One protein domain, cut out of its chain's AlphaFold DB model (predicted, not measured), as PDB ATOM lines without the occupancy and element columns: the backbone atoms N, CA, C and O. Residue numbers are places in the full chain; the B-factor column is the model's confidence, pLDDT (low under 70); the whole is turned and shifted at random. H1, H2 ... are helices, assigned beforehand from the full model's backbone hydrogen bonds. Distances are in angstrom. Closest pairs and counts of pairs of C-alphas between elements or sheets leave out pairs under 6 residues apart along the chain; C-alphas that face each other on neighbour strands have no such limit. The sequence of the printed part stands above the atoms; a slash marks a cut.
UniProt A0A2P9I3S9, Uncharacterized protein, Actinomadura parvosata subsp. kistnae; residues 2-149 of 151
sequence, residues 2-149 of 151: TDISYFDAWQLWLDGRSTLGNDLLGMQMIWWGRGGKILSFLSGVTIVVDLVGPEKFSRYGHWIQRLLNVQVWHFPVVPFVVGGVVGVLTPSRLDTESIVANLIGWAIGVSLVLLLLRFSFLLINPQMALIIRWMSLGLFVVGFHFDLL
ATOM      1  N   THR A   2       2.476  -1.377  25.354       79.25
ATOM      2  CA  THR A   2       3.436  -2.482  25.421       79.25
ATOM      3  C   THR A   2       3.384  -3.217  24.092       79.25
ATOM      4  O   THR A   2       2.294  -3.581  23.652       79.25
ATOM      5  N   ASP A   3       4.539  -3.381  23.450       84.94
ATOM      6  CA  ASP A   3       4.665  -4.218  22.258       84.94
ATOM      7  C   ASP A   3       4.489  -5.671  22.707       84.94
ATOM      8  O   ASP A   3       5.210  -6.146  23.590       84.94
ATOM      9  N   ILE A   4       3.462  -6.331  22.183       88.19
ATOM     10  CA  ILE A   4       3.117  -7.706  22.538       88.19
ATOM     11  C   ILE A   4       3.537  -8.645  21.412       88.19
ATOM     12  O   ILE A   4       3.452  -8.310  20.228       88.19
ATOM     13  N   SER A   5       3.987  -9.848  21.773       91.38
ATOM     14  CA  SER A   5       4.279 -10.870  20.774       91.38
ATOM     15  C   SER A   5       2.992 -11.312  20.076       91.38
ATOM     16  O   SER A   5       1.893 -11.242  20.628       91.38
ATOM     17  N   TYR A   6       3.126 -11.845  18.865       88.44
ATOM     18  CA  TYR A   6       2.004 -12.389  18.104       88.44
ATOM     19  C   TYR A   6       1.242 -13.496  18.852       88.44
ATOM     20  O   TYR A   6       0.014 -13.540  18.810       88.44
ATOM     21  N   PHE A   7       1.956 -14.355  19.581       91.56
ATOM     22  CA  PHE A   7       1.324 -15.391  20.402       91.56
ATOM     23  C   PHE A   7       0.603 -14.808  21.625       91.56
ATOM     24  O   PHE A   7      -0.478 -15.282  21.967       91.56
ATOM     25  N   ASP A   8       1.142 -13.744  22.227       90.44
ATOM     26  CA  ASP A   8       0.511 -13.060  23.363       90.44
ATOM     27  C   ASP A   8      -0.786 -12.369  22.931       90.44
ATOM     28  O   ASP A   8      -1.787 -12.413  23.644       90.44
ATOM     29  N   ALA A   9      -0.799 -11.775  21.732       88.25
ATOM     30  CA  ALA A   9      -2.003 -11.203  21.138       88.25
ATOM     31  C   ALA A   9      -3.106 -12.253  20.947       88.25
ATOM     32  O   ALA A   9      -4.269 -11.993  21.257       88.25
ATOM     33  N   TRP A  10      -2.735 -13.454  20.495       90.00
ATOM     34  CA  TRP A  10      -3.653 -14.586  20.373       90.00
ATOM     35  C   TRP A  10      -4.201 -15.051  21.716       90.00
ATOM     36  O   TRP A  10      -5.396 -15.312  21.834       90.00
ATOM     37  N   GLN A  11      -3.344 -15.140  22.732       92.56
ATOM     38  CA  GLN A  11      -3.766 -15.537  24.070       92.56
ATOM     39  C   GLN A  11      -4.715 -14.502  24.687       92.56
ATOM     40  O   GLN A  11      -5.760 -14.874  25.208       92.56
ATOM     41  N   LEU A  12      -4.415 -13.206  24.545       89.69
ATOM     42  CA  LEU A  12      -5.290 -12.122  25.002       89.69
ATOM     43  C   LEU A  12      -6.674 -12.176  24.347       89.69
ATOM     44  O   LEU A  12      -7.678 -12.000  25.038       89.69
ATOM     45  N   TRP A  13      -6.722 -12.446  23.041       89.62
ATOM     46  CA  TRP A  13      -7.976 -12.606  22.309       89.62
ATOM     47  C   TRP A  13      -8.760 -13.848  22.765       89.62
ATOM     48  O   TRP A  13      -9.955 -13.748  23.042       89.62
ATOM     49  N   LEU A  14      -8.094 -15.003  22.918       91.31
ATOM     50  CA  LEU A  14      -8.716 -16.238  23.426       91.31
ATOM     51  C   LEU A  14      -9.252 -16.083  24.857       91.31
ATOM     52  O   LEU A  14     -10.285 -16.659  25.192       91.31
ATOM     53  N   ASP A  15      -8.589 -15.263  25.672       93.19
ATOM     54  CA  ASP A  15      -9.015 -14.912  27.029       93.19
ATOM     55  C   ASP A  15     -10.165 -13.878  27.049       93.19
ATOM     56  O   ASP A  15     -10.615 -13.469  28.124       93.19
ATOM     57  N   GLY A  16     -10.643 -13.423  25.881       88.19
ATOM     58  CA  GLY A  16     -11.725 -12.445  25.733       88.19
ATOM     59  C   GLY A  16     -11.342 -11.019  26.143       88.19
ATOM     60  O   GLY A  16     -12.219 -10.199  26.427       88.19
ATOM     61  N   ARG A  17     -10.042 -10.710  26.228       87.69
ATOM     62  CA  ARG A  17      -9.541  -9.375  26.580       87.69
ATOM     63  C   ARG A  17      -9.304  -8.547  25.323       87.69
ATOM     64  O   ARG A  17      -8.796  -9.037  24.322       87.69
ATOM     65  N   SER A  18      -9.618  -7.256  25.401       84.44
ATOM     66  CA  SER A  18      -9.401  -6.347  24.276       84.44
ATOM     67  C   SER A  18      -7.909  -6.122  24.014       84.44
ATOM     68  O   SER A  18      -7.147  -5.773  24.918       84.44
ATOM     69  N   THR A  19      -7.508  -6.261  22.752       85.62
ATOM     70  CA  THR A  19      -6.144  -6.018  22.258       85.62
ATOM     71  C   THR A  19      -5.906  -4.557  21.842       85.62
ATOM     72  O   THR A  19      -4.773  -4.180  21.548       85.62
ATOM     73  N   LEU A  20      -6.940  -3.702  21.880       80.75
ATOM     74  CA  LEU A  20      -6.946  -2.325  21.347       80.75
ATOM     75  C   LEU A  20      -5.986  -1.336  22.042       80.75
ATOM     76  O   LEU A  20      -5.824  -0.216  21.560       80.75
ATOM     77  N   GLY A  21      -5.350  -1.722  23.153       82.69
ATOM     78  CA  GLY A  21      -4.382  -0.896  23.892       82.69
ATOM     79  C   GLY A  21      -2.909  -1.284  23.711       82.69
ATOM     80  O   GLY A  21      -2.037  -0.617  24.275       82.69
ATOM     81  N   ASN A  22      -2.636  -2.352  22.961       88.44
ATOM     82  CA  ASN A  22      -1.289  -2.874  22.743       88.44
ATOM     83  C   ASN A  22      -0.811  -2.609  21.312       88.44
ATOM     84  O   ASN A  22      -1.611  -2.427  20.390       88.44
ATOM     85  N   ASP A  23       0.507  -2.611  21.148       90.19
ATOM     86  CA  ASP A  23       1.143  -2.542  19.837       90.19
ATOM     87  C   ASP A  23       1.571  -3.953  19.422       90.19
ATOM     88  O   ASP A  23       1.955  -4.761  20.263       90.19
ATOM     89  N   LEU A  24       1.472  -4.259  18.130       87.00
ATOM     90  CA  LEU A  24       1.942  -5.507  17.540       87.00
ATOM     91  C   LEU A  24       2.971  -5.159  16.466       87.00
ATOM     92  O   LEU A  24       2.631  -4.501  15.475       87.00
ATOM     93  N   LEU A  25       4.216  -5.606  16.655       86.00
ATOM     94  CA  LEU A  25       5.346  -5.279  15.774       86.00
ATOM     95  C   LEU A  25       5.569  -3.758  15.673       86.00
ATOM     96  O   LEU A  25       5.862  -3.231  14.598       86.00
ATOM     97  N   GLY A  26       5.357  -3.037  16.780       85.62
ATOM     98  CA  GLY A  26       5.481  -1.577  16.832       85.62
ATOM     99  C   GLY A  26       4.393  -0.787  16.086       85.62
ATOM    100  O   GLY A  26       4.509   0.432  15.960       85.62
ATOM    101  N   MET A  27       3.334  -1.443  15.593       86.25
ATOM    102  CA  MET A  27       2.141  -0.780  15.055       86.25
ATOM    103  C   MET A  27       0.931  -1.000  15.960       86.25
ATOM    104  O   MET A  27       0.685  -2.108  16.429       86.25
ATOM    105  N   GLN A  28       0.129   0.050  16.143       88.88
ATOM    106  CA  GLN A  28      -1.101  -0.022  16.933       88.88
ATOM    107  C   GLN A  28      -2.053  -1.076  16.363       88.88
ATOM    108  O   GLN A  28      -2.334  -1.081  15.159       88.88
ATOM    109  N   MET A  29      -2.625  -1.905  17.238       86.06
ATOM    110  CA  MET A  29      -3.541  -2.991  16.862       86.06
ATOM    111  C   MET A  29      -4.741  -2.520  16.014       86.06
ATOM    112  O   MET A  29      -5.245  -3.247  15.160       86.06
ATOM    113  N   ILE A  30      -5.150  -1.254  16.169       87.44
ATOM    114  CA  ILE A  30      -6.202  -0.612  15.362       87.44
ATOM    115  C   ILE A  30      -5.857  -0.605  13.863       87.44
ATOM    116  O   ILE A  30      -6.739  -0.806  13.024       87.44
ATOM    117  N   TRP A  31      -4.592  -0.364  13.501       87.94
ATOM    118  CA  TRP A  31      -4.163  -0.358  12.101       87.94
ATOM    119  C   TRP A  31      -4.165  -1.762  11.503       87.94
ATOM    120  O   TRP A  31      -4.613  -1.924  10.368       87.94
ATOM    121  N   TRP A  32      -3.765  -2.771  12.281       87.50
ATOM    122  CA  TRP A  32      -3.871  -4.176  11.886       87.50
ATOM    123  C   TRP A  32      -5.323  -4.586  11.626       87.50
ATOM    124  O   TRP A  32      -5.603  -5.167  10.580       87.50
ATOM    125  N   GLY A  33      -6.265  -4.172  12.480       85.44
ATOM    126  CA  GLY A  33      -7.695  -4.412  12.256       85.44
ATOM    127  C   GLY A  33      -8.237  -3.743  10.990       85.44
ATOM    128  O   GLY A  33      -8.959  -4.356  10.206       85.44
ATOM    129  N   ARG A  34      -7.851  -2.488  10.721       89.62
ATOM    130  CA  ARG A  34      -8.224  -1.803   9.465       89.62
ATOM    131  C   ARG A  34      -7.647  -2.509   8.239       89.62
ATOM    132  O   ARG A  34      -8.358  -2.674   7.249       89.62
ATOM    133  N   GLY A  35      -6.388  -2.939   8.317       88.44
ATOM    134  CA  GLY A  35      -5.744  -3.748   7.286       88.44
ATOM    135  C   GLY A  35      -6.502  -5.052   7.045       88.44
ATOM    136  O   GLY A  35      -6.842  -5.352   5.903       88.44
ATOM    137  N   GLY A  36      -6.862  -5.761   8.117       85.12
ATOM    138  CA  GLY A  36      -7.665  -6.982   8.069       85.12
ATOM    139  C   GLY A  36      -8.979  -6.805   7.308       85.12
ATOM    140  O   GLY A  36      -9.259  -7.562   6.378       85.12
ATOM    141  N   LYS A  37      -9.727  -5.733   7.603       86.00
ATOM    142  CA  LYS A  37     -10.983  -5.388   6.907       86.00
ATOM    143  C   LYS A  37     -10.801  -5.080   5.425       86.00
ATOM    144  O   LYS A  37     -11.627  -5.473   4.606       86.00
ATOM    145  N   ILE A  38      -9.734  -4.369   5.059       89.06
ATOM    146  CA  ILE A  38      -9.443  -4.075   3.648       89.06
ATOM    147  C   ILE A  38      -9.110  -5.372   2.904       89.06
ATOM    148  O   ILE A  38      -9.619  -5.598   1.807       89.06
ATOM    149  N   LEU A  39      -8.289  -6.240   3.500       83.06
ATOM    150  CA  LEU A  39      -7.899  -7.514   2.895       83.06
ATOM    151  C   LEU A  39      -9.092  -8.471   2.762       83.06
ATOM    152  O   LEU A  39      -9.254  -9.089   1.708       83.06
ATOM    153  N   SER A  40      -9.964  -8.552   3.772       82.50
ATOM    154  CA  SER A  40     -11.179  -9.373   3.708       82.50
ATOM    155  C   SER A  40     -12.166  -8.850   2.659       82.50
ATOM    156  O   SER A  40     -12.713  -9.640   1.888       82.50
ATOM    157  N   PHE A  41     -12.318  -7.527   2.537       87.56
ATOM    158  CA  PHE A  41     -13.118  -6.908   1.479       87.56
ATOM    159  C   PHE A  41     -12.558  -7.197   0.078       87.56
ATOM    160  O   PHE A  41     -13.291  -7.669  -0.792       87.56
ATOM    161  N   LEU A  42     -11.260  -6.960  -0.147       84.81
ATOM    162  CA  LEU A  42     -10.602  -7.231  -1.433       84.81
ATOM    163  C   LEU A  42     -10.686  -8.707  -1.816       84.81
ATOM    164  O   LEU A  42     -10.885  -9.043  -2.986       84.81
ATOM    165  N   SER A  43     -10.566  -9.592  -0.830       86.94
ATOM    166  CA  SER A  43     -10.771 -11.011  -1.047       86.94
ATOM    167  C   SER A  43     -12.210 -11.314  -1.463       86.94
ATOM    168  O   SER A  43     -12.406 -11.959  -2.490       86.94
ATOM    169  N   GLY A  44     -13.211 -10.775  -0.761       85.25
ATOM    170  CA  GLY A  44     -14.619 -10.925  -1.130       85.25
ATOM    171  C   GLY A  44     -14.910 -10.450  -2.556       85.25
ATOM    172  O   GLY A  44     -15.545 -11.167  -3.325       85.25
ATOM    173  N   VAL A  45     -14.373  -9.292  -2.953       85.88
ATOM    174  CA  VAL A  45     -14.471  -8.791  -4.337       85.88
ATOM    175  C   VAL A  45     -13.841  -9.774  -5.321       85.88
ATOM    176  O   VAL A  45     -14.421 -10.054  -6.368       85.88
ATOM    177  N   THR A  46     -12.682 -10.336  -4.982       83.50
ATOM    178  CA  THR A  46     -11.982 -11.291  -5.848       83.50
ATOM    179  C   THR A  46     -12.740 -12.616  -5.969       83.50
ATOM    180  O   THR A  46     -12.827 -13.156  -7.068       83.50
ATOM    181  N   ILE A  47     -13.357 -13.107  -4.892       83.06
ATOM    182  CA  ILE A  47     -14.231 -14.290  -4.910       83.06
ATOM    183  C   ILE A  47     -15.467 -14.027  -5.770       83.06
ATOM    184  O   ILE A  47     -15.849 -14.884  -6.558       83.06
ATOM    185  N   VAL A  48     -16.088 -12.849  -5.662       83.56
ATOM    186  CA  VAL A  48     -17.232 -12.478  -6.513       83.56
ATOM    187  C   VAL A  48     -16.819 -12.455  -7.981       83.56
ATOM    188  O   VAL A  48     -17.513 -13.022  -8.822       83.56
ATOM    189  N   VAL A  49     -15.676 -11.841  -8.293       78.25
ATOM    190  CA  VAL A  49     -15.089 -11.852  -9.638       78.25
ATOM    191  C   VAL A  49     -14.859 -13.288 -10.110       78.25
ATOM    192  O   VAL A  49     -15.221 -13.627 -11.230       78.25
ATOM    193  N   ASP A  50     -14.342 -14.167  -9.259       78.31
ATOM    194  CA  ASP A  50     -14.127 -15.566  -9.618       78.31
ATOM    195  C   ASP A  50     -15.438 -16.347  -9.831       78.31
ATOM    196  O   ASP A  50     -15.554 -17.127 -10.778       78.31
ATOM    197  N   LEU A  51     -16.459 -16.086  -9.010       80.56
ATOM    198  CA  LEU A  51     -17.782 -16.705  -9.112       80.56
ATOM    199  C   LEU A  51     -18.491 -16.336 -10.425       80.56
ATOM    200  O   LEU A  51     -19.248 -17.136 -10.971       80.56
ATOM    201  N   VAL A  52     -18.236 -15.134 -10.957       81.38
ATOM    202  CA  VAL A  52     -18.746 -14.701 -12.273       81.38
ATOM    203  C   VAL A  52     -18.203 -15.582 -13.414       81.38
ATOM    204  O   VAL A  52     -18.832 -15.648 -14.477       81.38
ATOM    205  N   GLY A  53     -17.121 -16.323 -13.162       73.88
ATOM    206  CA  GLY A  53     -16.597 -17.386 -14.009       73.88
ATOM    207  C   GLY A  53     -15.617 -16.873 -15.069       73.88
ATOM    208  O   GLY A  53     -15.868 -15.839 -15.708       73.88
ATOM    209  N   PRO A  54     -14.501 -17.591 -15.313       68.06
ATOM    210  CA  PRO A  54     -13.513 -17.204 -16.317       68.06
ATOM    211  C   PRO A  54     -14.107 -17.158 -17.730       68.06
ATOM    212  O   PRO A  54     -13.583 -16.447 -18.581       68.06
ATOM    213  N   GLU A  55     -15.228 -17.838 -17.998       74.38
ATOM    214  CA  GLU A  55     -15.890 -17.824 -19.305       74.38
ATOM    215  C   GLU A  55     -16.492 -16.455 -19.643       74.38
ATOM    216  O   GLU A  55     -16.518 -16.044 -20.808       74.38
ATOM    217  N   LYS A  56     -16.980 -15.715 -18.638       76.06
ATOM    218  CA  LYS A  56     -17.484 -14.353 -18.861       76.06
ATOM    219  C   LYS A  56     -16.335 -13.373 -19.050       76.06
ATOM    220  O   LYS A  56     -16.416 -12.513 -19.928       76.06
ATOM    221  N   PHE A  57     -15.250 -13.548 -18.295       69.75
ATOM    222  CA  PHE A  57     -14.043 -12.738 -18.448       69.75
ATOM    223  C   PHE A  57     -13.313 -13.001 -19.756       69.75
ATOM    224  O   PHE A  57     -12.858 -12.043 -20.365       69.75
ATOM    225  N   SER A  58     -13.255 -14.239 -20.250       70.38
ATOM    226  CA  SER A  58     -12.668 -14.536 -21.560       70.38
ATOM    227  C   SER A  58     -13.517 -13.957 -22.689       70.38
ATOM    228  O   SER A  58     -12.979 -13.389 -23.637       70.38
ATOM    229  N   ARG A  59     -14.852 -13.978 -22.566       77.50
ATOM    230  CA  ARG A  59     -15.750 -13.319 -23.527       77.50
ATOM    231  C   ARG A  59     -15.563 -11.798 -23.533       77.50
ATOM    232  O   ARG A  59     -15.500 -11.206 -24.611       77.50
ATOM    233  N   TYR A  60     -15.431 -11.181 -22.358       76.62
ATOM    234  CA  TYR A  60     -15.114  -9.755 -22.232       76.62
ATOM    235  C   TYR A  60     -13.695  -9.454 -22.732       76.62
ATOM    236  O   TYR A  60     -13.483  -8.477 -23.438       76.62
ATOM    237  N   GLY A  61     -12.744 -10.345 -22.463       70.81
ATOM    238  CA  GLY A  61     -11.366 -10.300 -22.936       70.81
ATOM    239  C   GLY A  61     -11.288 -10.352 -24.455       70.81
ATOM    240  O   GLY A  61     -10.602  -9.534 -25.037       70.81
ATOM    241  N   HIS A  62     -12.065 -11.203 -25.125       74.38
ATOM    242  CA  HIS A  62     -12.159 -11.224 -26.587       74.38
ATOM    243  C   HIS A  62     -12.894 -10.012 -27.171       74.38
ATOM    244  O   HIS A  62     -12.687  -9.675 -28.338       74.38
ATOM    245  N   TRP A  63     -13.773  -9.361 -26.404       77.56
ATOM    246  CA  TRP A  63     -14.387  -8.089 -26.794       77.56
ATOM    247  C   TRP A  63     -13.384  -6.933 -26.668       77.56
ATOM    248  O   TRP A  63     -13.149  -6.234 -27.651       77.56
ATOM    249  N   ILE A  64     -12.699  -6.815 -25.525       69.75
ATOM    250  CA  ILE A  64     -11.596  -5.868 -25.299       69.75
ATOM    251  C   ILE A  64     -10.477  -6.113 -26.305       69.75
ATOM    252  O   ILE A  64      -9.974  -5.172 -26.892       69.75
ATOM    253  N   GLN A  65     -10.085  -7.362 -26.538       71.94
ATOM    254  CA  GLN A  65      -9.050  -7.720 -27.494       71.94
ATOM    255  C   GLN A  65      -9.514  -7.438 -28.913       71.94
ATOM    256  O   GLN A  65      -8.685  -7.060 -29.711       71.94
ATOM    257  N   ARG A  66     -10.800  -7.540 -29.266       73.94
ATOM    258  CA  ARG A  66     -11.265  -7.047 -30.574       73.94
ATOM    259  C   ARG A  66     -11.148  -5.529 -30.684       73.94
ATOM    260  O   ARG A  66     -10.659  -5.057 -31.704       73.94
ATOM    261  N   LEU A  67     -11.515  -4.786 -29.640       69.81
ATOM    262  CA  LEU A  67     -11.320  -3.333 -29.596       69.81
ATOM    263  C   LEU A  67      -9.831  -2.957 -29.674       69.81
ATOM    264  O   LEU A  67      -9.450  -2.095 -30.457       69.81
ATOM    265  N   LEU A  68      -8.979  -3.656 -28.922       66.12
ATOM    266  CA  LEU A  68      -7.540  -3.422 -28.867       66.12
ATOM    267  C   LEU A  68      -6.810  -3.957 -30.101       66.12
ATOM    268  O   LEU A  68      -5.866  -3.321 -30.526       66.12
ATOM    269  N   ASN A  69      -7.208  -5.075 -30.713       65.62
ATOM    270  CA  ASN A  69      -6.536  -5.689 -31.872       65.62
ATOM    271  C   ASN A  69      -6.806  -4.916 -33.171       65.62
ATOM    272  O   ASN A  69      -5.947  -4.881 -34.045       65.62
ATOM    273  N   VAL A  70      -7.920  -4.183 -33.264       54.44
ATOM    274  CA  VAL A  70      -8.084  -3.125 -34.286       54.44
ATOM    275  C   VAL A  70      -7.064  -1.981 -34.069       54.44
ATOM    276  O   VAL A  70      -6.743  -1.226 -34.987       54.44
ATOM    277  N   GLN A  71      -6.471  -1.892 -32.876       51.69
ATOM    278  CA  GLN A  71      -5.591  -0.814 -32.429       51.69
ATOM    279  C   GLN A  71      -4.135  -1.245 -32.141       51.69
ATOM    280  O   GLN A  71      -3.283  -0.378 -31.973       51.69
ATOM    281  N   VAL A  72      -3.787  -2.542 -32.156       50.94
ATOM    282  CA  VAL A  72      -2.396  -3.020 -31.966       50.94
ATOM    283  C   VAL A  72      -1.504  -2.599 -33.140       50.94
ATOM    284  O   VAL A  72      -0.320  -2.353 -32.945       50.94
ATOM    285  N   TRP A  73      -2.061  -2.384 -34.338       49.75
ATOM    286  CA  TRP A  73      -1.326  -1.751 -35.447       49.75
ATOM    287  C   TRP A  73      -1.160  -0.224 -35.290       49.75
ATOM    288  O   TRP A  73      -0.356   0.391 -35.983       49.75
ATOM    289  N   HIS A  74      -1.849   0.381 -34.319       52.50
ATOM    290  CA  HIS A  74      -1.746   1.789 -33.927       52.50
ATOM    291  C   HIS A  74      -0.970   1.963 -32.603       52.50
ATOM    292  O   HIS A  74      -1.112   2.983 -31.934       52.50
ATOM    293  N   PHE A  75      -0.134   0.988 -32.218       53.03
ATOM    294  CA  PHE A  75       0.701   1.009 -31.007       53.03
ATOM    295  C   PHE A  75       1.517   2.303 -30.778       53.03
ATOM    296  O   PHE A  75       1.646   2.700 -29.619       53.03
ATOM    297  N   PRO A  76       2.024   3.021 -31.807       56.62
ATOM    298  CA  PRO A  76       2.610   4.343 -31.578       56.62
ATOM    299  C   PRO A  76       1.557   5.441 -31.367       56.62
ATOM    300  O   PRO A  76       1.833   6.413 -30.676       56.62
ATOM    301  N   VAL A  77       0.348   5.299 -31.916       58.69
ATOM    302  CA  VAL A  77      -0.672   6.357 -31.986       58.69
ATOM    303  C   VAL A  77      -1.324   6.635 -30.640       58.69
ATOM    304  O   VAL A  77      -1.592   7.784 -30.344       58.69
ATOM    305  N   VAL A  78      -1.571   5.634 -29.793       60.03
ATOM    306  CA  VAL A  78      -2.244   5.866 -28.497       60.03
ATOM    307  C   VAL A  78      -1.420   6.733 -27.548       60.03
ATOM    308  O   VAL A  78      -1.949   7.748 -27.094       60.03
ATOM    309  N   PRO A  79      -0.144   6.415 -27.266       59.19
ATOM    310  CA  PRO A  79       0.684   7.326 -26.492       59.19
ATOM    311  C   PRO A  79       0.883   8.667 -27.230       59.19
ATOM    312  O   PRO A  79       0.831   9.699 -26.568       59.19
ATOM    313  N   PHE A  80       0.945   8.687 -28.576       62.59
ATOM    314  CA  PHE A  80       0.930   9.925 -29.385       62.59
ATOM    315  C   PHE A  80      -0.306  10.796 -29.213       62.59
ATOM    316  O   PHE A  80      -0.183  12.014 -29.142       62.59
ATOM    317  N   VAL A  81      -1.488  10.202 -29.123       65.31
ATOM    318  CA  VAL A  81      -2.743  10.929 -28.956       65.31
ATOM    319  C   VAL A  81      -2.887  11.376 -27.512       65.31
ATOM    320  O   VAL A  81      -3.222  12.528 -27.286       65.31
ATOM    321  N   VAL A  82      -2.585  10.522 -26.530       65.69
ATOM    322  CA  VAL A  82      -2.651  10.902 -25.109       65.69
ATOM    323  C   VAL A  82      -1.658  12.018 -24.811       65.69
ATOM    324  O   VAL A  82      -2.036  13.047 -24.264       65.69
ATOM    325  N   GLY A  83      -0.404  11.859 -25.218       63.06
ATOM    326  CA  GLY A  83       0.615  12.876 -25.017       63.06
ATOM    327  C   GLY A  83       0.450  14.109 -25.911       63.06
ATOM    328  O   GLY A  83       0.792  15.215 -25.505       63.06
ATOM    329  N   GLY A  84      -0.151  13.958 -27.094       66.31
ATOM    330  CA  GLY A  84      -0.590  15.077 -27.927       66.31
ATOM    331  C   GLY A  84      -1.718  15.877 -27.273       66.31
ATOM    332  O   GLY A  84      -1.639  17.096 -27.208       66.31
ATOM    333  N   VAL A  85      -2.733  15.211 -26.717       68.00
ATOM    334  CA  VAL A  85      -3.843  15.853 -25.996       68.00
ATOM    335  C   VAL A  85      -3.344  16.527 -24.723       68.00
ATOM    336  O   VAL A  85      -3.694  17.677 -24.483       68.00
ATOM    337  N   VAL A  86      -2.485  15.864 -23.940       64.50
ATOM    338  CA  VAL A  86      -1.846  16.480 -22.767       64.50
ATOM    339  C   VAL A  86      -1.053  17.713 -23.193       64.50
ATOM    340  O   VAL A  86      -1.259  18.768 -22.608       64.50
ATOM    341  N   GLY A  87      -0.242  17.615 -24.251       64.75
ATOM    342  CA  GLY A  87       0.534  18.733 -24.790       64.75
ATOM    343  C   GLY A  87      -0.288  19.882 -25.382       64.75
ATOM    344  O   GLY A  87       0.191  21.010 -25.398       64.75
ATOM    345  N   VAL A  88      -1.506  19.618 -25.866       65.88
ATOM    346  CA  VAL A  88      -2.447  20.645 -26.352       65.88
ATOM    347  C   VAL A  88      -3.190  21.315 -25.192       65.88
ATOM    348  O   VAL A  88      -3.515  22.497 -25.273       65.88
ATOM    349  N   LEU A  89      -3.465  20.575 -24.115       67.69
ATOM    350  CA  LEU A  89      -4.148  21.092 -22.928       67.69
ATOM    351  C   LEU A  89      -3.206  21.852 -21.984       67.69
ATOM    352  O   LEU A  89      -3.676  22.713 -21.240       67.69
ATOM    353  N   THR A  90      -1.896  21.586 -22.011       65.44
ATOM    354  CA  THR A  90      -0.913  22.448 -21.348       65.44
ATOM    355  C   THR A  90      -0.648  23.689 -22.205       65.44
ATOM    356  O   THR A  90      -0.158  23.562 -23.326       65.44
ATOM    357  N   PRO A  91      -0.937  24.910 -21.713       61.72
ATOM    358  CA  PRO A  91      -0.681  26.131 -22.466       61.72
ATOM    359  C   PRO A  91       0.807  26.215 -22.810       61.72
ATOM    360  O   PRO A  91       1.671  26.278 -21.936       61.72
ATOM    361  N   SER A  92       1.095  26.182 -24.109       59.41
ATOM    362  CA  SER A  92       2.434  26.114 -24.677       59.41
ATOM    363  C   SER A  92       3.177  27.438 -24.498       59.41
ATOM    364  O   SER A  92       3.294  28.241 -25.425       59.41
ATOM    365  N   ARG A  93       3.703  27.672 -23.298       60.59
ATOM    366  CA  ARG A  93       4.949  28.423 -23.157       60.59
ATOM    367  C   ARG A  93       6.088  27.425 -23.295       60.59
ATOM    368  O   ARG A  93       6.028  26.340 -22.714       60.59
ATOM    369  N   LEU A  94       7.101  27.773 -24.086       68.88
ATOM    370  CA  LEU A  94       8.350  27.016 -24.241       68.88
ATOM    371  C   LEU A  94       9.211  27.137 -22.966       68.88
ATOM    372  O   LEU A  94      10.396  27.442 -23.029       68.88
ATOM    373  N   ASP A  95       8.586  26.934 -21.811       75.94
ATOM    374  CA  ASP A  95       9.224  26.908 -20.509       75.94
ATOM    375  C   ASP A  95       9.600  25.453 -20.212       75.94
ATOM    376  O   ASP A  95       8.835  24.527 -20.485       75.94
ATOM    377  N   THR A  96      10.781  25.230 -19.640       76.69
ATOM    378  CA  THR A  96      11.311  23.889 -19.337       76.69
ATOM    379  C   THR A  96      10.317  23.022 -18.546       76.69
ATOM    380  O   THR A  96      10.273  21.805 -18.718       76.69
ATOM    381  N   GLU A  97       9.466  23.643 -17.727       74.94
ATOM    382  CA  GLU A  97       8.441  22.970 -16.925       74.94
ATOM    383  C   GLU A  97       7.326  22.325 -17.765       74.94
ATOM    384  O   GLU A  97       6.873  21.225 -17.440       74.94
ATOM    385  N   SER A  98       6.913  22.947 -18.876       71.44
ATOM    386  CA  SER A  98       5.851  22.406 -19.738       71.44
ATOM    387  C   SER A  98       6.332  21.178 -20.519       71.44
ATOM    388  O   SER A  98       5.580  20.215 -20.699       71.44
ATOM    389  N   ILE A  99       7.613  21.165 -20.903       75.62
ATOM    390  CA  ILE A  99       8.274  20.026 -21.555       75.62
ATOM    391  C   ILE A  99       8.354  18.836 -20.590       75.62
ATOM    392  O   ILE A  99       7.999  17.715 -20.961       75.62
ATOM    393  N   VAL A 100       8.768  19.074 -19.341       78.12
ATOM    394  CA  VAL A 100       8.861  18.024 -18.311       78.12
ATOM    395  C   VAL A 100       7.483  17.451 -17.979       78.12
ATOM    396  O   VAL A 100       7.327  16.230 -17.941       78.12
ATOM    397  N   ALA A 101       6.466  18.300 -17.801       73.00
ATOM    398  CA  ALA A 101       5.102  17.852 -17.528       73.00
ATOM    399  C   ALA A 101       4.552  16.956 -18.650       73.00
ATOM    400  O   ALA A 101       3.935  15.923 -18.380       73.00
ATOM    401  N   ASN A 102       4.828  17.306 -19.910       73.50
ATOM    402  CA  ASN A 102       4.406  16.499 -21.047       73.50
ATOM    403  C   ASN A 102       5.125  15.137 -21.050       73.50
ATOM    404  O   ASN A 102       4.469  14.100 -21.113       73.50
ATOM    405  N   LEU A 103       6.451  15.107 -20.863       78.06
ATOM    406  CA  LEU A 103       7.223  13.857 -20.771       78.06
ATOM    407  C   LEU A 103       6.723  12.926 -19.655       78.06
ATOM    408  O   LEU A 103       6.643  11.713 -19.859       78.06
ATOM    409  N   ILE A 104       6.339  13.477 -18.501       77.06
ATOM    410  CA  ILE A 104       5.734  12.705 -17.407       77.06
ATOM    411  C   ILE A 104       4.378  12.135 -17.836       77.06
ATOM    412  O   ILE A 104       4.124  10.947 -17.634       77.06
ATOM    413  N   GLY A 105       3.522  12.943 -18.469       74.38
ATOM    414  CA  GLY A 105       2.231  12.487 -18.997       74.38
ATOM    415  C   GLY A 105       2.381  11.332 -19.990       74.38
ATOM    416  O   GLY A 105       1.671  10.329 -19.900       74.38
ATOM    417  N   TRP A 106       3.373  11.420 -20.876       72.00
ATOM    418  CA  TRP A 106       3.751  10.347 -21.794       72.00
ATOM    419  C   TRP A 106       4.218   9.085 -21.070       72.00
ATOM    420  O   TRP A 106       3.745   7.992 -21.380       72.00
ATOM    421  N   ALA A 107       5.112   9.221 -20.088       77.81
ATOM    422  CA  ALA A 107       5.615   8.090 -19.314       77.81
ATOM    423  C   ALA A 107       4.483   7.359 -18.575       77.81
ATOM    424  O   ALA A 107       4.428   6.125 -18.598       77.81
ATOM    425  N   ILE A 108       3.544   8.104 -17.980       76.44
ATOM    426  CA  ILE A 108       2.359   7.549 -17.314       76.44
ATOM    427  C   ILE A 108       1.450   6.853 -18.330       76.44
ATOM    428  O   ILE A 108       1.055   5.708 -18.110       76.44
ATOM    429  N   GLY A 109       1.149   7.506 -19.457       75.06
ATOM    430  CA  GLY A 109       0.281   6.955 -20.499       75.06
ATOM    431  C   GLY A 109       0.822   5.648 -21.082       75.06
ATOM    432  O   GLY A 109       0.101   4.652 -21.150       75.06
ATOM    433  N   VAL A 110       2.113   5.612 -21.427       75.31
ATOM    434  CA  VAL A 110       2.786   4.399 -21.918       75.31
ATOM    435  C   VAL A 110       2.774   3.306 -20.850       75.31
ATOM    436  O   VAL A 110       2.424   2.164 -21.149       75.31
ATOM    437  N   SER A 111       3.091   3.647 -19.598       75.81
ATOM    438  CA  SER A 111       3.101   2.681 -18.493       75.81
ATOM    439  C   SER A 111       1.723   2.061 -18.257       75.81
ATOM    440  O   SER A 111       1.619   0.848 -18.091       75.81
ATOM    441  N   LEU A 112       0.657   2.866 -18.302       75.75
ATOM    442  CA  LEU A 112      -0.715   2.394 -18.126       75.75
ATOM    443  C   LEU A 112      -1.137   1.449 -19.258       75.75
ATOM    444  O   LEU A 112      -1.714   0.395 -18.995       75.75
ATOM    445  N   VAL A 113      -0.813   1.785 -20.510       71.94
ATOM    446  CA  VAL A 113      -1.103   0.922 -21.666       71.94
ATOM    447  C   VAL A 113      -0.351  -0.406 -21.557       71.94
ATOM    448  O   VAL A 113      -0.947  -1.465 -21.750       71.94
ATOM    449  N   LEU A 114       0.933  -0.377 -21.187       77.44
ATOM    450  CA  LEU A 114       1.719  -1.595 -20.966       77.44
ATOM    451  C   LEU A 114       1.139  -2.453 -19.835       77.44
ATOM    452  O   LEU A 114       1.081  -3.679 -19.967       77.44
ATOM    453  N   LEU A 115       0.673  -1.826 -18.752       77.94
ATOM    454  CA  LEU A 115       0.024  -2.510 -17.634       77.94
ATOM    455  C   LEU A 115      -1.275  -3.188 -18.086       77.94
ATOM    456  O   LEU A 115      -1.457  -4.374 -17.820       77.94
ATOM    457  N   LEU A 116      -2.137  -2.489 -18.829       72.50
ATOM    458  CA  LEU A 116      -3.384  -3.051 -19.360       72.50
ATOM    459  C   LEU A 116      -3.137  -4.227 -20.316       72.50
ATOM    460  O   LEU A 116      -3.840  -5.236 -20.252       72.50
ATOM    461  N   LEU A 117      -2.111  -4.141 -21.168       71.81
ATOM    462  CA  LEU A 117      -1.730  -5.237 -22.064       71.81
ATOM    463  C   LEU A 117      -1.218  -6.455 -21.293       71.81
ATOM    464  O   LEU A 117      -1.625  -7.583 -21.578       71.81
ATOM    465  N   ARG A 118      -0.370  -6.233 -20.281       75.94
ATOM    466  CA  ARG A 118       0.075  -7.300 -19.375       75.94
ATOM    467  C   ARG A 118      -1.103  -7.944 -18.655       75.94
ATOM    468  O   ARG A 118      -1.141  -9.166 -18.555       75.94
ATOM    469  N   PHE A 119      -2.067  -7.145 -18.202       69.94
ATOM    470  CA  PHE A 119      -3.261  -7.633 -17.516       69.94
ATOM    471  C   PHE A 119      -4.131  -8.503 -18.431       69.94
ATOM    472  O   PHE A 119      -4.576  -9.573 -18.026       69.94
ATOM    473  N   SER A 120      -4.302  -8.100 -19.694       69.00
ATOM    474  CA  SER A 120      -5.016  -8.893 -20.703       69.00
ATOM    475  C   SER A 120      -4.354 -10.256 -20.930       69.00
ATOM    476  O   SER A 120      -5.024 -11.286 -20.895       69.00
ATOM    477  N   PHE A 121      -3.024 -10.290 -21.063       69.12
ATOM    478  CA  PHE A 121      -2.286 -11.550 -21.190       69.12
ATOM    479  C   PHE A 121      -2.432 -12.441 -19.946       69.12
ATOM    480  O   PHE A 121      -2.562 -13.660 -20.058       69.12
ATOM    481  N   LEU A 122      -2.458 -11.830 -18.760       69.25
ATOM    482  CA  LEU A 122      -2.619 -12.527 -17.485       69.25
ATOM    483  C   LEU A 122      -3.996 -13.200 -17.372       69.25
ATOM    484  O   LEU A 122      -4.081 -14.324 -16.885       69.25
ATOM    485  N   LEU A 123      -5.048 -12.560 -17.892       68.44
ATOM    486  CA  LEU A 123      -6.418 -13.087 -17.899       68.44
ATOM    487  C   LEU A 123      -6.656 -14.215 -18.917       68.44
ATOM    488  O   LEU A 123      -7.593 -14.991 -18.745       68.44
ATOM    489  N   ILE A 124      -5.841 -14.323 -19.971       72.19
ATOM    490  CA  ILE A 124      -6.002 -15.361 -21.007       72.19
ATOM    491  C   ILE A 124      -5.506 -16.732 -20.518       72.19
ATOM    492  O   ILE A 124      -6.000 -17.766 -20.970       72.19
ATOM    493  N   ASN A 125      -4.555 -16.769 -19.581       73.94
ATOM    494  CA  ASN A 125      -3.962 -18.020 -19.116       73.94
ATOM    495  C   ASN A 125      -4.824 -18.695 -18.028       73.94
ATOM    496  O   ASN A 125      -4.901 -18.183 -16.909       73.94
ATOM    497  N   PRO A 126      -5.387 -19.896 -18.274       74.94
ATOM    498  CA  PRO A 126      -6.262 -20.574 -17.311       74.94
ATOM    499  C   PRO A 126      -5.543 -20.961 -16.009       74.94
ATOM    500  O   PRO A 126      -6.161 -21.021 -14.949       74.94
ATOM    501  N   GLN A 127      -4.224 -21.169 -16.051       80.62
ATOM    502  CA  GLN A 127      -3.420 -21.444 -14.856       80.62
ATOM    503  C   GLN A 127      -3.320 -20.229 -13.918       80.62
ATOM    504  O   GLN A 127      -3.287 -20.395 -12.700       80.62
ATOM    505  N   MET A 128      -3.328 -19.004 -14.460       76.94
ATOM    506  CA  MET A 128      -3.264 -17.784 -13.648       76.94
ATOM    507  C   MET A 128      -4.552 -17.574 -12.854       76.94
ATOM    508  O   MET A 128      -4.494 -17.092 -11.727       76.94
ATOM    509  N   ALA A 129      -5.699 -18.008 -13.384       74.31
ATOM    510  CA  ALA A 129      -6.958 -17.985 -12.646       74.31
ATOM    511  C   ALA A 129      -6.873 -18.834 -11.365       74.31
ATOM    512  O   ALA A 129      -7.290 -18.390 -10.297       74.31
ATOM    513  N   LEU A 130      -6.255 -20.018 -11.441       81.19
ATOM    514  CA  LEU A 130      -6.055 -20.879 -10.274       81.19
ATOM    515  C   LEU A 130      -5.122 -20.228  -9.241       81.19
ATOM    516  O   LEU A 130      -5.414 -20.266  -8.049       81.19
ATOM    517  N   ILE A 131      -4.049 -19.568  -9.682       83.25
ATOM    518  CA  ILE A 131      -3.153 -18.816  -8.787       83.25
ATOM    519  C   ILE A 131      -3.901 -17.666  -8.100       83.25
ATOM    520  O   ILE A 131      -3.784 -17.503  -6.888       83.25
ATOM    521  N   ILE A 132      -4.702 -16.896  -8.843       80.75
ATOM    522  CA  ILE A 132      -5.492 -15.784  -8.293       80.75
ATOM    523  C   ILE A 132      -6.496 -16.289  -7.250       80.75
ATOM    524  O   ILE A 132      -6.643 -15.651  -6.210       80.75
ATOM    525  N   ARG A 133      -7.131 -17.449  -7.470       81.56
ATOM    526  CA  ARG A 133      -8.020 -18.087  -6.480       81.56
ATOM    527  C   ARG A 133      -7.299 -18.389  -5.175       81.56
ATOM    528  O   ARG A 133      -7.767 -17.995  -4.110       81.56
ATOM    529  N   TRP A 134      -6.144 -19.046  -5.253       85.06
ATOM    530  CA  TRP A 134      -5.356 -19.364  -4.062       85.06
ATOM    531  C   TRP A 134      -4.837 -18.108  -3.365       85.06
ATOM    532  O   TRP A 134      -4.885 -18.036  -2.140       85.06
ATOM    533  N   MET A 135      -4.415 -17.091  -4.122       83.44
ATOM    534  CA  MET A 135      -4.036 -15.802  -3.544       83.44
ATOM    535  C   MET A 135      -5.215 -15.113  -2.858       83.44
ATOM    536  O   MET A 135      -5.047 -14.604  -1.757       83.44
ATOM    537  N   SER A 136      -6.402 -15.116  -3.468       80.50
ATOM    538  CA  SER A 136      -7.624 -14.546  -2.891       80.50
ATOM    539  C   SER A 136      -8.022 -15.243  -1.596       80.50
ATOM    540  O   SER A 136      -8.357 -14.569  -0.620       80.50
ATOM    541  N   LEU A 137      -7.921 -16.573  -1.561       86.69
ATOM    542  CA  LEU A 137      -8.155 -17.366  -0.360       86.69
ATOM    543  C   LEU A 137      -7.103 -17.071   0.718       86.69
ATOM    544  O   LEU A 137      -7.458 -16.875   1.874       86.69
ATOM    545  N   GLY A 138      -5.825 -16.954   0.351       87.06
ATOM    546  CA  GLY A 138      -4.771 -16.539   1.280       87.06
ATOM    547  C   GLY A 138      -5.030 -15.146   1.862       87.06
ATOM    548  O   GLY A 138      -5.000 -14.966   3.076       87.06
ATOM    549  N   LEU A 139      -5.371 -14.181   1.007       84.31
ATOM    550  CA  LEU A 139      -5.773 -12.824   1.387       84.31
ATOM    551  C   LEU A 139      -6.996 -12.814   2.305       84.31
ATOM    552  O   LEU A 139      -7.027 -12.037   3.255       84.31
ATOM    553  N   PHE A 140      -7.972 -13.688   2.046       87.19
ATOM    554  CA  PHE A 140      -9.142 -13.857   2.905       87.19
ATOM    555  C   PHE A 140      -8.728 -14.289   4.305       87.19
ATOM    556  O   PHE A 140      -9.083 -13.638   5.280       87.19
ATOM    557  N   VAL A 141      -7.965 -15.382   4.390       89.25
ATOM    558  CA  VAL A 141      -7.561 -15.998   5.655       89.25
ATOM    559  C   VAL A 141      -6.715 -15.026   6.461       89.25
ATOM    560  O   VAL A 141      -6.986 -14.820   7.638       89.25
ATOM    561  N   VAL A 142      -5.739 -14.376   5.824       88.31
ATOM    562  CA  VAL A 142      -4.880 -13.382   6.478       88.31
ATOM    563  C   VAL A 142      -5.684 -12.154   6.906       88.31
ATOM    564  O   VAL A 142      -5.537 -11.686   8.032       88.31
ATOM    565  N   GLY A 143      -6.564 -11.641   6.044       84.81
ATOM    566  CA  GLY A 143      -7.402 -10.488   6.364       84.81
ATOM    567  C   GLY A 143      -8.349 -10.759   7.530       84.81
ATOM    568  O   GLY A 143      -8.400  -9.990   8.484       84.81
ATOM    569  N   PHE A 144      -9.037 -11.898   7.486       87.38
ATOM    570  CA  PHE A 144      -9.928 -12.356   8.547       87.38
ATOM    571  C   PHE A 144      -9.179 -12.592   9.861       87.38
ATOM    572  O   PHE A 144      -9.653 -12.211  10.924       87.38
ATOM    573  N   HIS A 145      -7.978 -13.161   9.788       87.81
ATOM    574  CA  HIS A 145      -7.124 -13.376  10.947       87.81
ATOM    575  C   HIS A 145      -6.762 -12.066  11.663       87.81
ATOM    576  O   HIS A 145      -6.855 -11.985  12.886       87.81
ATOM    577  N   PHE A 146      -6.372 -11.031  10.914       85.75
ATOM    578  CA  PHE A 146      -6.073  -9.721  11.498       85.75
ATOM    579  C   PHE A 146      -7.315  -8.995  12.012       85.75
ATOM    580  O   PHE A 146      -7.222  -8.274  13.002       85.75
ATOM    581  N   ASP A 147      -8.465  -9.185  11.364       84.94
ATOM    582  CA  ASP A 147      -9.734  -8.635  11.843       84.94
ATOM    583  C   ASP A 147     -10.144  -9.271  13.180       84.94
ATOM    584  O   ASP A 147     -10.498  -8.546  14.104       84.94
ATOM    585  N   LEU A 148      -9.988 -10.595  13.325       85.50
ATOM    586  CA  LEU A 148     -10.220 -11.303  14.589       85.50
ATOM    587  C   LEU A 148      -9.300 -10.813  15.708       85.50
ATOM    588  O   LEU A 148      -9.767 -10.523  16.799       85.50
ATOM    589  N   LEU A 149      -7.997 -10.680  15.449       84.25
ATOM    590  CA  LEU A 149      -7.056 -10.217  16.474       84.25
ATOM    591  C   LEU A 149      -7.335  -8.788  16.955       84.25
ATOM    592  O   LEU A 149      -6.917  -8.421  18.053       84.25
TER     593      LEU A 149
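What this domain is: This is residues 2 to 149 of the 151 residues of an uncharacterized protein of Actinomadura parvosata subsp. kistnae (UniProt A0A2P9I3S9). The helices make a flat, open V: H2 and H6 side by side are one arm, H5 with H4 beside part of it the other, and H3 runs from the corner. H1 and residues 15 to 28 lie at the first arm's far end. The printed part has 148 residues with six named helices, H1 to H6, and no named strand: all helix, extended, radius of gyration of the C-alphas 23.2 A, spans 65 by 47 by 18 A.

How they stand to each other: H1, residues 6 to 14, only just touches H6, residues 126 to 149, with 3 pairs of C-alphas within 8 A, at residue 149 alone; closest are C-alphas 13 and 149, 6.4 A. H2, residues 29 to 51, touches H6 at a shallow tilt of 31 degrees, opposite ways; closest are C-alphas 36 and 143, 3.9 A. H3, residues 54 to 69, touches residues 120 to 124 alone of H5, residues 96 to 124; closest are C-alphas 58 and 124, 6.7 A. H4, residues 77 to 89, forms a hairpin with H5, touching residues 102 to 110 alone; closest are C-alphas 83 and 106, 5.2 A. Every O i to N i+4 pair is within hydrogen-bond range in H1 to H5, 19 of 20 in H6.

Where its parts are: H1 begins at C-alpha 6 (2.004, -12.389, 18.104); H6, 35.3 A long, ends at C-alpha 149 (-7.056, -10.217, 16.474). H5 is 42.9 A long, H2 32.6 A.

The domain as a whole: The printed part has no cut; the H1 to H2 link is long. pLDDT is under 70 at 36 residues, among them 67 to 94.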